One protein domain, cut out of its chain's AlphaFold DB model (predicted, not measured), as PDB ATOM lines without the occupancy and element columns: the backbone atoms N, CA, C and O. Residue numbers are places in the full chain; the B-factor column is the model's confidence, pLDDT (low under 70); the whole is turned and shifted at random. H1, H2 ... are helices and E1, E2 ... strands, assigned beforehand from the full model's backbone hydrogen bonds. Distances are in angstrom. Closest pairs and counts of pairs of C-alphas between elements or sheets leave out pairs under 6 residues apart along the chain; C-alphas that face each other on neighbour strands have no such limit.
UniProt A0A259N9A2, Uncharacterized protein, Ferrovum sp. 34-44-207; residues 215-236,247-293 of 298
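Overview. This is residues 215 to 236 and 247 to 293 of the 298 residues of an uncharacterized protein of Ferrovum sp. 34-44-207 (UniProt A0A259N9A2). A two-stranded hairpin, E1 and E2, and one helix, H1, form two sides of a loose open triangle; the unnamed stretch 215 to 236 runs along the third side. The 69 printed residues hold E1, E2 and H1 in that order, the strands antiparallel; the class is mixed, with 30 residues in named elements. The whole is loose, radius of gyration of the C-alphas 14.8 A, spans 40 by 31 by 20 A.

Along the chain. Residues 215 to 236 hold no named element. E1, residues 252 to 258, begins at C-alpha 252 (20.546, -31.648, -39.180) and measures 19.1 A. E2, residues 263 to 270, measures 20.7 A and bends by 53 degrees at residue 267. H1, residues 274 to 288, measures 20.8 A and ends at C-alpha 288 (26.134, -37.623, -20.214).

Arrangement. Residues 218 to 219 pair antiparallel with 264 to 265 of E2. E1 and E2 form a hairpin at 153 degrees, N 254 and O 268 within hydrogen-bond range at 2.8 A. E1 and H1 are apart, with no C-alphas within 8 A. In H1, 10 of 11 O i to N i+4 pairs are within range.

Size, cuts and confidence. Residues 237 to 246 are not printed; C-alphas 236 and 247 are 23.0 A apart. Both links, E1 to E2 and E2 to H1, are tight. Residues 227 to 236 and 287 to 293 have pLDDT under 70.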
ATOM      1  N   THR A 215      26.806 -20.591 -51.927       79.69
ATOM      2  CA  THR A 215      26.517 -19.165 -51.673       79.69
ATOM      3  C   THR A 215      25.852 -18.938 -50.308       79.69
ATOM      4  O   THR A 215      25.502 -17.814 -49.956       79.69
ATOM      5  N   SER A 216      25.633 -20.006 -49.537       77.94
ATOM      6  CA  SER A 216      25.036 -19.950 -48.203       77.94
ATOM      7  C   SER A 216      25.824 -19.022 -47.268       77.94
ATOM      8  O   SER A 216      27.052 -18.943 -47.385       77.94
ATOM      9  N   PRO A 217      25.158 -18.361 -46.303       75.75
ATOM     10  CA  PRO A 217      25.828 -17.453 -45.381       75.75
ATOM     11  C   PRO A 217      26.901 -18.175 -44.557       75.75
ATOM     12  O   PRO A 217      26.703 -19.286 -44.058       75.75
ATOM     13  N   GLU A 218      28.048 -17.516 -44.414       82.62
ATOM     14  CA  GLU A 218      29.125 -17.950 -43.529       82.62
ATOM     15  C   GLU A 218      28.769 -17.629 -42.081       82.62
ATOM     16  O   GLU A 218      28.273 -16.541 -41.783       82.62
ATOM     17  N   PHE A 219      29.085 -18.540 -41.167       84.75
ATOM     18  CA  PHE A 219      28.880 -18.320 -39.742       84.75
ATOM     19  C   PHE A 219      30.087 -18.773 -38.927       84.75
ATOM     20  O   PHE A 219      30.895 -19.607 -39.348       84.75
ATOM     21  N   VAL A 220      30.214 -18.191 -37.739       83.81
ATOM     22  CA  VAL A 220      31.235 -18.562 -36.762       83.81
ATOM     23  C   VAL A 220      30.550 -19.350 -35.654       83.81
ATOM     24  O   VAL A 220      29.568 -18.884 -35.082       83.81
ATOM     25  N   PHE A 221      31.063 -20.540 -35.355       81.81
ATOM     26  CA  PHE A 221      30.629 -21.334 -34.211       81.81
ATOM     27  C   PHE A 221      31.728 -21.273 -33.149       81.81
ATOM     28  O   PHE A 221      32.771 -21.901 -33.305       81.81
ATOM     29  N   ASN A 222      31.511 -20.452 -32.118       78.94
ATOM     30  CA  ASN A 222      32.500 -20.168 -31.068       78.94
ATOM     31  C   ASN A 222      32.448 -21.155 -29.894       78.94
ATOM     32  O   ASN A 222      33.269 -21.066 -28.984       78.94
ATOM     33  N   GLU A 223      31.487 -22.074 -29.900       79.00
ATOM     34  CA  GLU A 223      31.344 -23.075 -28.852       79.00
ATOM     35  C   GLU A 223      32.315 -24.249 -29.062       79.00
ATOM     36  O   GLU A 223      32.715 -24.541 -30.197       79.00
ATOM     37  N   PRO A 224      32.695 -24.969 -27.989       74.75
ATOM     38  CA  PRO A 224      33.556 -26.136 -28.097       74.75
ATOM     39  C   PRO A 224      32.947 -27.191 -29.023       74.75
ATOM     40  O   PRO A 224      31.847 -27.695 -28.790       74.75
ATOM     41  N   ILE A 225      33.690 -27.581 -30.059       75.19
ATOM     42  CA  ILE A 225      33.291 -28.692 -30.923       75.19
ATOM     43  C   ILE A 225      33.440 -29.977 -30.116       75.19
ATOM     44  O   ILE A 225      34.550 -30.428 -29.819       75.19
ATOM     45  N   LEU A 226      32.312 -30.586 -29.767       71.31
ATOM     46  CA  LEU A 226      32.300 -31.884 -29.110       71.31
ATOM     47  C   LEU A 226      32.767 -32.949 -30.104       71.31
ATOM     48  O   LEU A 226      32.013 -33.381 -30.975       71.31
ATOM     49  N   GLN A 227      34.016 -33.392 -29.975       68.94
ATOM     50  CA  GLN A 227      34.511 -34.535 -30.732       68.94
ATOM     51  C   GLN A 227      33.924 -35.827 -30.148       68.94
ATOM     52  O   GLN A 227      33.992 -36.077 -28.939       68.94
ATOM     53  N   TRP A 228      33.315 -36.640 -31.010       61.12
ATOM     54  CA  TRP A 228      32.718 -37.924 -30.653       61.12
ATOM     55  C   TRP A 228      33.708 -39.040 -30.962       61.12
ATOM     56  O   TRP A 228      34.003 -39.294 -32.129       61.12
ATOM     57  N   ASP A 229      34.213 -39.716 -29.932       58.78
ATOM     58  CA  ASP A 229      34.934 -40.971 -30.131       58.78
ATOM     59  C   ASP A 229      33.912 -42.113 -30.191       58.78
ATOM     60  O   ASP A 229      33.291 -42.484 -29.194       58.78
ATOM     61  N   ILE A 230      33.699 -42.652 -31.393       57.03
ATOM     62  CA  ILE A 230      32.685 -43.682 -31.668       57.03
ATOM     63  C   ILE A 230      32.967 -44.971 -30.866       57.03
ATOM     64  O   ILE A 230      32.065 -45.779 -30.643       57.03
ATOM     65  N   LYS A 231      34.198 -45.167 -30.371       56.19
ATOM     66  CA  LYS A 231      34.615 -46.401 -29.688       56.19
ATOM     67  C   LYS A 231      34.008 -46.599 -28.293       56.19
ATOM     68  O   LYS A 231      33.949 -47.740 -27.833       56.19
ATOM     69  N   THR A 232      33.553 -45.544 -27.614       48.72
ATOM     70  CA  THR A 232      33.122 -45.616 -26.200       48.72
ATOM     71  C   THR A 232      31.604 -45.603 -25.998       48.72
ATOM     72  O   THR A 232      31.123 -46.061 -24.961       48.72
ATOM     73  N   ALA A 233      30.819 -45.170 -26.987       50.66
ATOM     74  CA  ALA A 233      29.368 -45.035 -26.856       50.66
ATOM     75  C   ALA A 233      28.613 -46.308 -27.291       50.66
ATOM     76  O   ALA A 233      28.105 -46.408 -28.409       50.66
ATOM     77  N   LYS A 234      28.479 -47.291 -26.391       49.81
ATOM     78  CA  LYS A 234      27.538 -48.412 -26.584       49.81
ATOM     79  C   LYS A 234      26.123 -47.982 -26.189       49.81
ATOM     80  O   LYS A 234      25.689 -48.228 -25.066       49.81
ATOM     81  N   ALA A 235      25.387 -47.364 -27.109       52.03
ATOM     82  CA  ALA A 235      23.955 -47.149 -26.910       52.03
ATOM     83  C   ALA A 235      23.229 -48.511 -26.885       52.03
ATOM     84  O   ALA A 235      23.361 -49.319 -27.808       52.03
ATOM     85  N   LYS A 236      22.468 -48.795 -25.819       47.16
ATOM     86  CA  LYS A 236      21.545 -49.941 -25.800       47.16
ATOM     87  C   LYS A 236      20.423 -49.677 -26.808       47.16
ATOM     88  O   LYS A 236      19.833 -48.601 -26.795       47.16
ATOM     89  N   THR A 247       8.110 -37.039 -39.018       72.44
ATOM     90  CA  THR A 247       9.156 -36.024 -39.231       72.44
ATOM     91  C   THR A 247       9.818 -35.669 -37.905       72.44
ATOM     92  O   THR A 247       9.159 -35.697 -36.866       72.44
ATOM     93  N   GLY A 248      11.117 -35.382 -37.940       73.94
ATOM     94  CA  GLY A 248      11.854 -34.963 -36.753       73.94
ATOM     95  C   GLY A 248      11.466 -33.553 -36.302       73.94
ATOM     96  O   GLY A 248      10.927 -32.770 -37.087       73.94
ATOM     97  N   ASP A 249      11.754 -33.223 -35.045       80.75
ATOM     98  CA  ASP A 249      11.569 -31.862 -34.523       80.75
ATOM     99  C   ASP A 249      12.735 -30.932 -34.928       80.75
ATOM    100  O   ASP A 249      12.646 -29.706 -34.790       80.75
ATOM    101  N   PHE A 250      13.837 -31.491 -35.439       78.81
ATOM    102  CA  PHE A 250      15.078 -30.798 -35.764       78.81
ATOM    103  C   PHE A 250      15.568 -31.101 -37.191       78.81
ATOM    104  O   PHE A 250      15.424 -32.183 -37.748       78.81
ATOM    105  N   VAL A 251      16.254 -30.127 -37.792       81.12
ATOM    106  CA  VAL A 251      16.971 -30.319 -39.062       81.12
ATOM    107  C   VAL A 251      18.461 -30.426 -38.778       81.12
ATOM    108  O   VAL A 251      19.048 -29.551 -38.137       81.12
ATOM    109  N   ILE A 252      19.100 -31.471 -39.301       84.56
ATOM    110  CA  ILE A 252      20.546 -31.648 -39.180       84.56
ATOM    111  C   ILE A 252      21.224 -30.972 -40.364       84.56
ATOM    112  O   ILE A 252      21.093 -31.393 -41.515       84.56
ATOM    113  N   MET A 253      21.980 -29.917 -40.071       85.44
ATOM    114  CA  MET A 253      22.751 -29.196 -41.075       85.44
ATOM    115  C   MET A 253      24.163 -29.765 -41.209       85.44
ATOM    116  O   MET A 253      24.915 -29.850 -40.239       85.44
ATOM    117  N   ILE A 254      24.547 -30.097 -42.441       85.75
ATOM    118  CA  ILE A 254      25.931 -30.400 -42.800       85.75
ATOM    119  C   ILE A 254      26.620 -29.077 -43.124       85.75
ATOM    120  O   ILE A 254      26.251 -28.385 -44.078       85.75
ATOM    121  N   ALA A 255      27.638 -28.737 -42.338       87.50
ATOM    122  CA  ALA A 255      28.486 -27.576 -42.569       87.50
ATOM    123  C   ALA A 255      29.933 -27.998 -42.846       87.50
ATOM    124  O   ALA A 255      30.460 -28.912 -42.210       87.50
ATOM    125  N   THR A 256      30.588 -27.313 -43.782       87.00
ATOM    126  CA  THR A 256      32.035 -27.455 -44.013       87.00
ATOM    127  C   THR A 256      32.787 -26.311 -43.360       87.00
ATOM    128  O   THR A 256      32.293 -25.187 -43.300       87.00
ATOM    129  N   TYR A 257      33.979 -26.611 -42.847       85.69
ATOM    130  CA  TYR A 257      34.881 -25.616 -42.283       85.69
ATOM    131  C   TYR A 257      35.885 -25.166 -43.339       85.69
ATOM    132  O   TYR A 257      36.696 -25.977 -43.802       85.69
ATOM    133  N   ASP A 258      35.865 -23.881 -43.688       82.31
ATOM    134  CA  ASP A 258      36.886 -23.292 -44.545       82.31
ATOM    135  C   ASP A 258      38.072 -22.837 -43.686       82.31
ATOM    136  O   ASP A 258      37.998 -21.859 -42.938       82.31
ATOM    137  N   ARG A 259      39.202 -23.541 -43.818       79.94
ATOM    138  CA  ARG A 259      40.439 -23.224 -43.090       79.94
ATOM    139  C   ARG A 259      41.064 -21.890 -43.504       79.94
ATOM    140  O   ARG A 259      41.852 -21.357 -42.731       79.94
ATOM    141  N   LYS A 260      40.761 -21.366 -44.696       79.25
ATOM    142  CA  LYS A 260      41.312 -20.090 -45.182       79.25
ATOM    143  C   LYS A 260      40.616 -18.900 -44.529       79.25
ATOM    144  O   LYS A 260      41.271 -17.924 -44.183       79.25
ATOM    145  N   ILE A 261      39.296 -18.994 -44.371       77.06
ATOM    146  CA  ILE A 261      38.447 -17.914 -43.845       77.06
ATOM    147  C   ILE A 261      38.214 -18.085 -42.332       77.06
ATOM    148  O   ILE A 261      37.875 -17.129 -41.638       77.06
ATOM    149  N   GLY A 262      38.423 -19.293 -41.801       80.50
ATOM    150  CA  GLY A 262      38.222 -19.613 -40.389       80.50
ATOM    151  C   GLY A 262      36.745 -19.705 -39.993       80.50
ATOM    152  O   GLY A 262      36.420 -19.564 -38.815       80.50
ATOM    153  N   LYS A 263      35.849 -19.924 -40.962       85.19
ATOM    154  CA  LYS A 263      34.390 -19.929 -40.780       85.19
ATOM    155  C   LYS A 263      33.754 -21.212 -41.304       85.19
ATOM    156  O   LYS A 263      34.340 -21.928 -42.116       85.19
ATOM    157  N   TYR A 264      32.535 -21.482 -40.848       85.69
ATOM    158  CA  TYR A 264      31.703 -22.569 -41.348       85.69
ATOM    159  C   TYR A 264      30.743 -22.080 -42.425       85.69
ATOM    160  O   TYR A 264      30.266 -20.943 -42.386       85.69
ATOM    161  N   ARG A 265      30.412 -22.976 -43.353       85.50
ATOM    162  CA  ARG A 265      29.373 -22.760 -44.356       85.50
ATOM    163  C   ARG A 265      28.401 -23.930 -44.371       85.50
ATOM    164  O   ARG A 265      28.816 -25.078 -44.540       85.50
ATOM    165  N   ALA A 266      27.115 -23.638 -44.188       84.69
ATOM    166  CA  ALA A 266      26.050 -24.633 -44.270       84.69
ATOM    167  C   ALA A 266      25.805 -25.025 -45.734       84.69
ATOM    168  O   ALA A 266      25.647 -24.162 -46.599       84.69
ATOM    169  N   ILE A 267      25.781 -26.324 -46.014       84.50
ATOM    170  CA  ILE A 267      25.665 -26.861 -47.378       84.50
ATOM    171  C   ILE A 267      24.300 -27.491 -47.616       84.50
ATOM    172  O   ILE A 267      23.724 -27.348 -48.695       84.50
ATOM    173  N   GLU A 268      23.806 -28.223 -46.624       83.69
ATOM    174  CA  GLU A 268      22.589 -29.007 -46.749       83.69
ATOM    175  C   GLU A 268      21.932 -29.174 -45.384       83.69
ATOM    176  O   GLU A 268      22.611 -29.474 -44.403       83.69
ATOM    177  N   GLY A 269      20.618 -28.970 -45.333       84.31
ATOM    178  CA  GLY A 269      19.781 -29.346 -44.201       84.31
ATOM    179  C   GLY A 269      19.067 -30.649 -44.530       84.31
ATOM    180  O   GLY A 269      18.450 -30.753 -45.588       84.31
ATOM    181  N   ASN A 270      19.173 -31.630 -43.642       84.00
ATOM    182  CA  ASN A 270      18.543 -32.933 -43.794       84.00
ATOM    183  C   ASN A 270      17.570 -33.172 -42.636       84.00
ATOM    184  O   ASN A 270      17.956 -33.054 -41.471       84.00
ATOM    185  N   ASP A 271      16.331 -33.527 -42.968       85.19
ATOM    186  CA  ASP A 271      15.372 -34.113 -42.031       85.19
ATOM    187  C   ASP A 271      15.469 -35.638 -42.156       85.19
ATOM    188  O   ASP A 271      15.219 -36.207 -43.222       85.19
ATOM    189  N   PHE A 272      15.905 -36.290 -41.079       82.94
ATOM    190  CA  PHE A 272      16.070 -37.743 -41.022       82.94
ATOM    191  C   PHE A 272      14.921 -38.449 -40.283       82.94
ATOM    192  O   PHE A 272      14.956 -39.674 -40.135       82.94
ATOM    193  N   GLY A 273      13.907 -37.701 -39.838       84.25
ATOM    194  CA  GLY A 273      12.767 -38.216 -39.089       84.25
ATOM    195  C   GLY A 273      13.051 -38.468 -37.606       84.25
ATOM    196  O   GLY A 273      14.198 -38.640 -37.171       84.25
ATOM    197  N   ALA A 274      11.972 -38.582 -36.831       81.62
ATOM    198  CA  ALA A 274      12.013 -38.794 -35.385       81.62
ATOM    199  C   ALA A 274      12.862 -40.012 -34.939       81.62
ATOM    200  O   ALA A 274      13.623 -39.888 -33.973       81.62
ATOM    201  N   PRO A 275      12.856 -41.170 -35.642       81.31
ATOM    202  CA  PRO A 275      13.660 -42.319 -35.217       81.31
ATOM    203  C   PRO A 275      15.173 -42.071 -35.270       81.31
ATOM    204  O   PRO A 275      15.931 -42.597 -34.445       81.31
ATOM    205  N   PHE A 276      15.633 -41.286 -36.249       82.44
ATOM    206  CA  PHE A 276      17.047 -40.947 -36.376       82.44
ATOM    207  C   PHE A 276      17.475 -39.977 -35.273       82.44
ATOM    208  O   PHE A 276      18.507 -40.196 -34.634       82.44
ATOM    209  N   GLU A 277      16.661 -38.953 -35.004       82.31
ATOM    210  CA  GLU A 277      16.896 -37.992 -33.921       82.31
ATOM    211  C   GLU A 277      16.994 -38.684 -32.566       82.31
ATOM    212  O   GLU A 277      17.966 -38.492 -31.833       82.31
ATOM    213  N   MET A 278      16.050 -39.576 -32.265       81.69
ATOM    214  CA  MET A 278      16.074 -40.354 -31.030       81.69
ATOM    215  C   MET A 278      17.299 -41.267 -30.952       81.69
ATOM    216  O   MET A 278      17.898 -41.418 -29.884       81.69
ATOM    217  N   GLY A 279      17.728 -41.852 -32.073       81.94
ATOM    218  CA  GLY A 279      18.994 -42.583 -32.161       81.94
ATOM    219  C   GLY A 279      20.197 -41.712 -31.793       81.94
ATOM    220  O   GLY A 279      21.009 -42.106 -30.949       81.94
ATOM    221  N   MET A 280      20.282 -40.513 -32.371       81.00
ATOM    222  CA  MET A 280      21.325 -39.533 -32.073       81.00
ATOM    223  C   MET A 280      21.309 -39.144 -30.590       81.00
ATOM    224  O   MET A 280      22.332 -39.283 -29.918       81.00
ATOM    225  N   PHE A 281      20.158 -38.765 -30.030       82.19
ATOM    226  CA  PHE A 281      20.046 -38.395 -28.616       82.19
ATOM    227  C   PHE A 281      20.392 -39.540 -27.665       82.19
ATOM    228  O   PHE A 281      21.027 -39.301 -26.641       82.19
ATOM    229  N   ARG A 282      20.067 -40.797 -28.001       81.38
ATOM    230  CA  ARG A 282      20.508 -41.965 -27.213       81.38
ATOM    231  C   ARG A 282      22.031 -42.090 -27.197       81.38
ATOM    232  O   ARG A 282      22.608 -42.357 -26.141       81.38
ATOM    233  N   HIS A 283      22.687 -41.875 -28.339       75.19
ATOM    234  CA  HIS A 283      24.150 -41.814 -28.391       75.19
ATOM    235  C   HIS A 283      24.695 -40.656 -27.550       75.19
ATOM    236  O   HIS A 283      25.703 -40.835 -26.865       75.19
ATOM    237  N   MET A 284      24.007 -39.510 -27.529       78.50
ATOM    238  CA  MET A 284      24.406 -38.367 -26.711       78.50
ATOM    239  C   MET A 284      24.233 -38.602 -25.206       78.50
ATOM    240  O   MET A 284      25.159 -38.362 -24.430       78.50
ATOM    241  N   ALA A 285      23.097 -39.152 -24.787       76.06
ATOM    242  CA  ALA A 285      22.780 -39.440 -23.391       76.06
ATOM    243  C   ALA A 285      23.722 -40.488 -22.765       76.06
ATOM    244  O   ALA A 285      24.087 -40.383 -21.590       76.06
ATOM    245  N   ALA A 286      24.184 -41.469 -23.553       70.38
ATOM    246  CA  ALA A 286      25.161 -42.461 -23.097       70.38
ATOM    247  C   ALA A 286      26.484 -41.826 -22.620       70.38
ATOM    248  O   ALA A 286      27.145 -42.377 -21.742       70.38
ATOM    249  N   ARG A 287      26.846 -40.652 -23.154       64.50
ATOM    250  CA  ARG A 287      28.020 -39.877 -22.727       64.50
ATOM    251  C   ARG A 287      27.742 -39.012 -21.493       64.50
ATOM    252  O   ARG A 287      28.606 -38.897 -20.636       64.50
ATOM    253  N   ILE A 288      26.536 -38.450 -21.370       65.44
ATOM    254  CA  ILE A 288      26.134 -37.623 -20.214       65.44
ATOM    255  C   ILE A 288      26.174 -38.442 -18.918       65.44
ATOM    256  O   ILE A 288      26.666 -37.979 -17.899       65.44
ATOM    257  N   THR A 289      25.731 -39.699 -18.977       53.84
ATOM    258  CA  THR A 289      25.772 -40.629 -17.832       53.84
ATOM    259  C   THR A 289      27.181 -41.078 -17.423       53.84
ATOM    260  O   THR A 289      27.349 -41.624 -16.334       53.84
ATOM    261  N   THR A 290      28.191 -40.849 -18.270       52.59
ATOM    262  CA  THR A 290      29.616 -41.079 -17.965       52.59
ATOM    263  C   THR A 290      30.363 -39.803 -17.562       52.59
ATOM    264  O   THR A 290      31.501 -39.896 -17.111       52.59
ATOM    265  N   ASP A 291      29.737 -38.630 -17.687       50.75
ATOM    266  CA  ASP A 291      30.268 -37.352 -17.219       50.75
ATOM    267  C   ASP A 291      29.761 -37.092 -15.790       50.75
ATOM    268  O   ASP A 291      28.583 -36.806 -15.567       50.75
ATOM    269  N   GLU A 292      30.640 -37.215 -14.789       52.22
ATOM    270  CA  GLU A 292      30.289 -37.034 -13.367       52.22
ATOM    271  C   GLU A 292      29.673 -35.657 -13.062       52.22
ATOM    272  O   GLU A 292      28.976 -35.509 -12.061       52.22
ATOM    273  N   ARG A 293      29.868 -34.660 -13.934       52.38
ATOM    274  CA  ARG A 293      29.317 -33.303 -13.775       52.38
ATOM    275  C   ARG A 293      27.814 -33.206 -14.044       52.38
ATOM    276  O   ARG A 293      27.205 -32.210 -13.666       52.38
TER     277      ARG A 293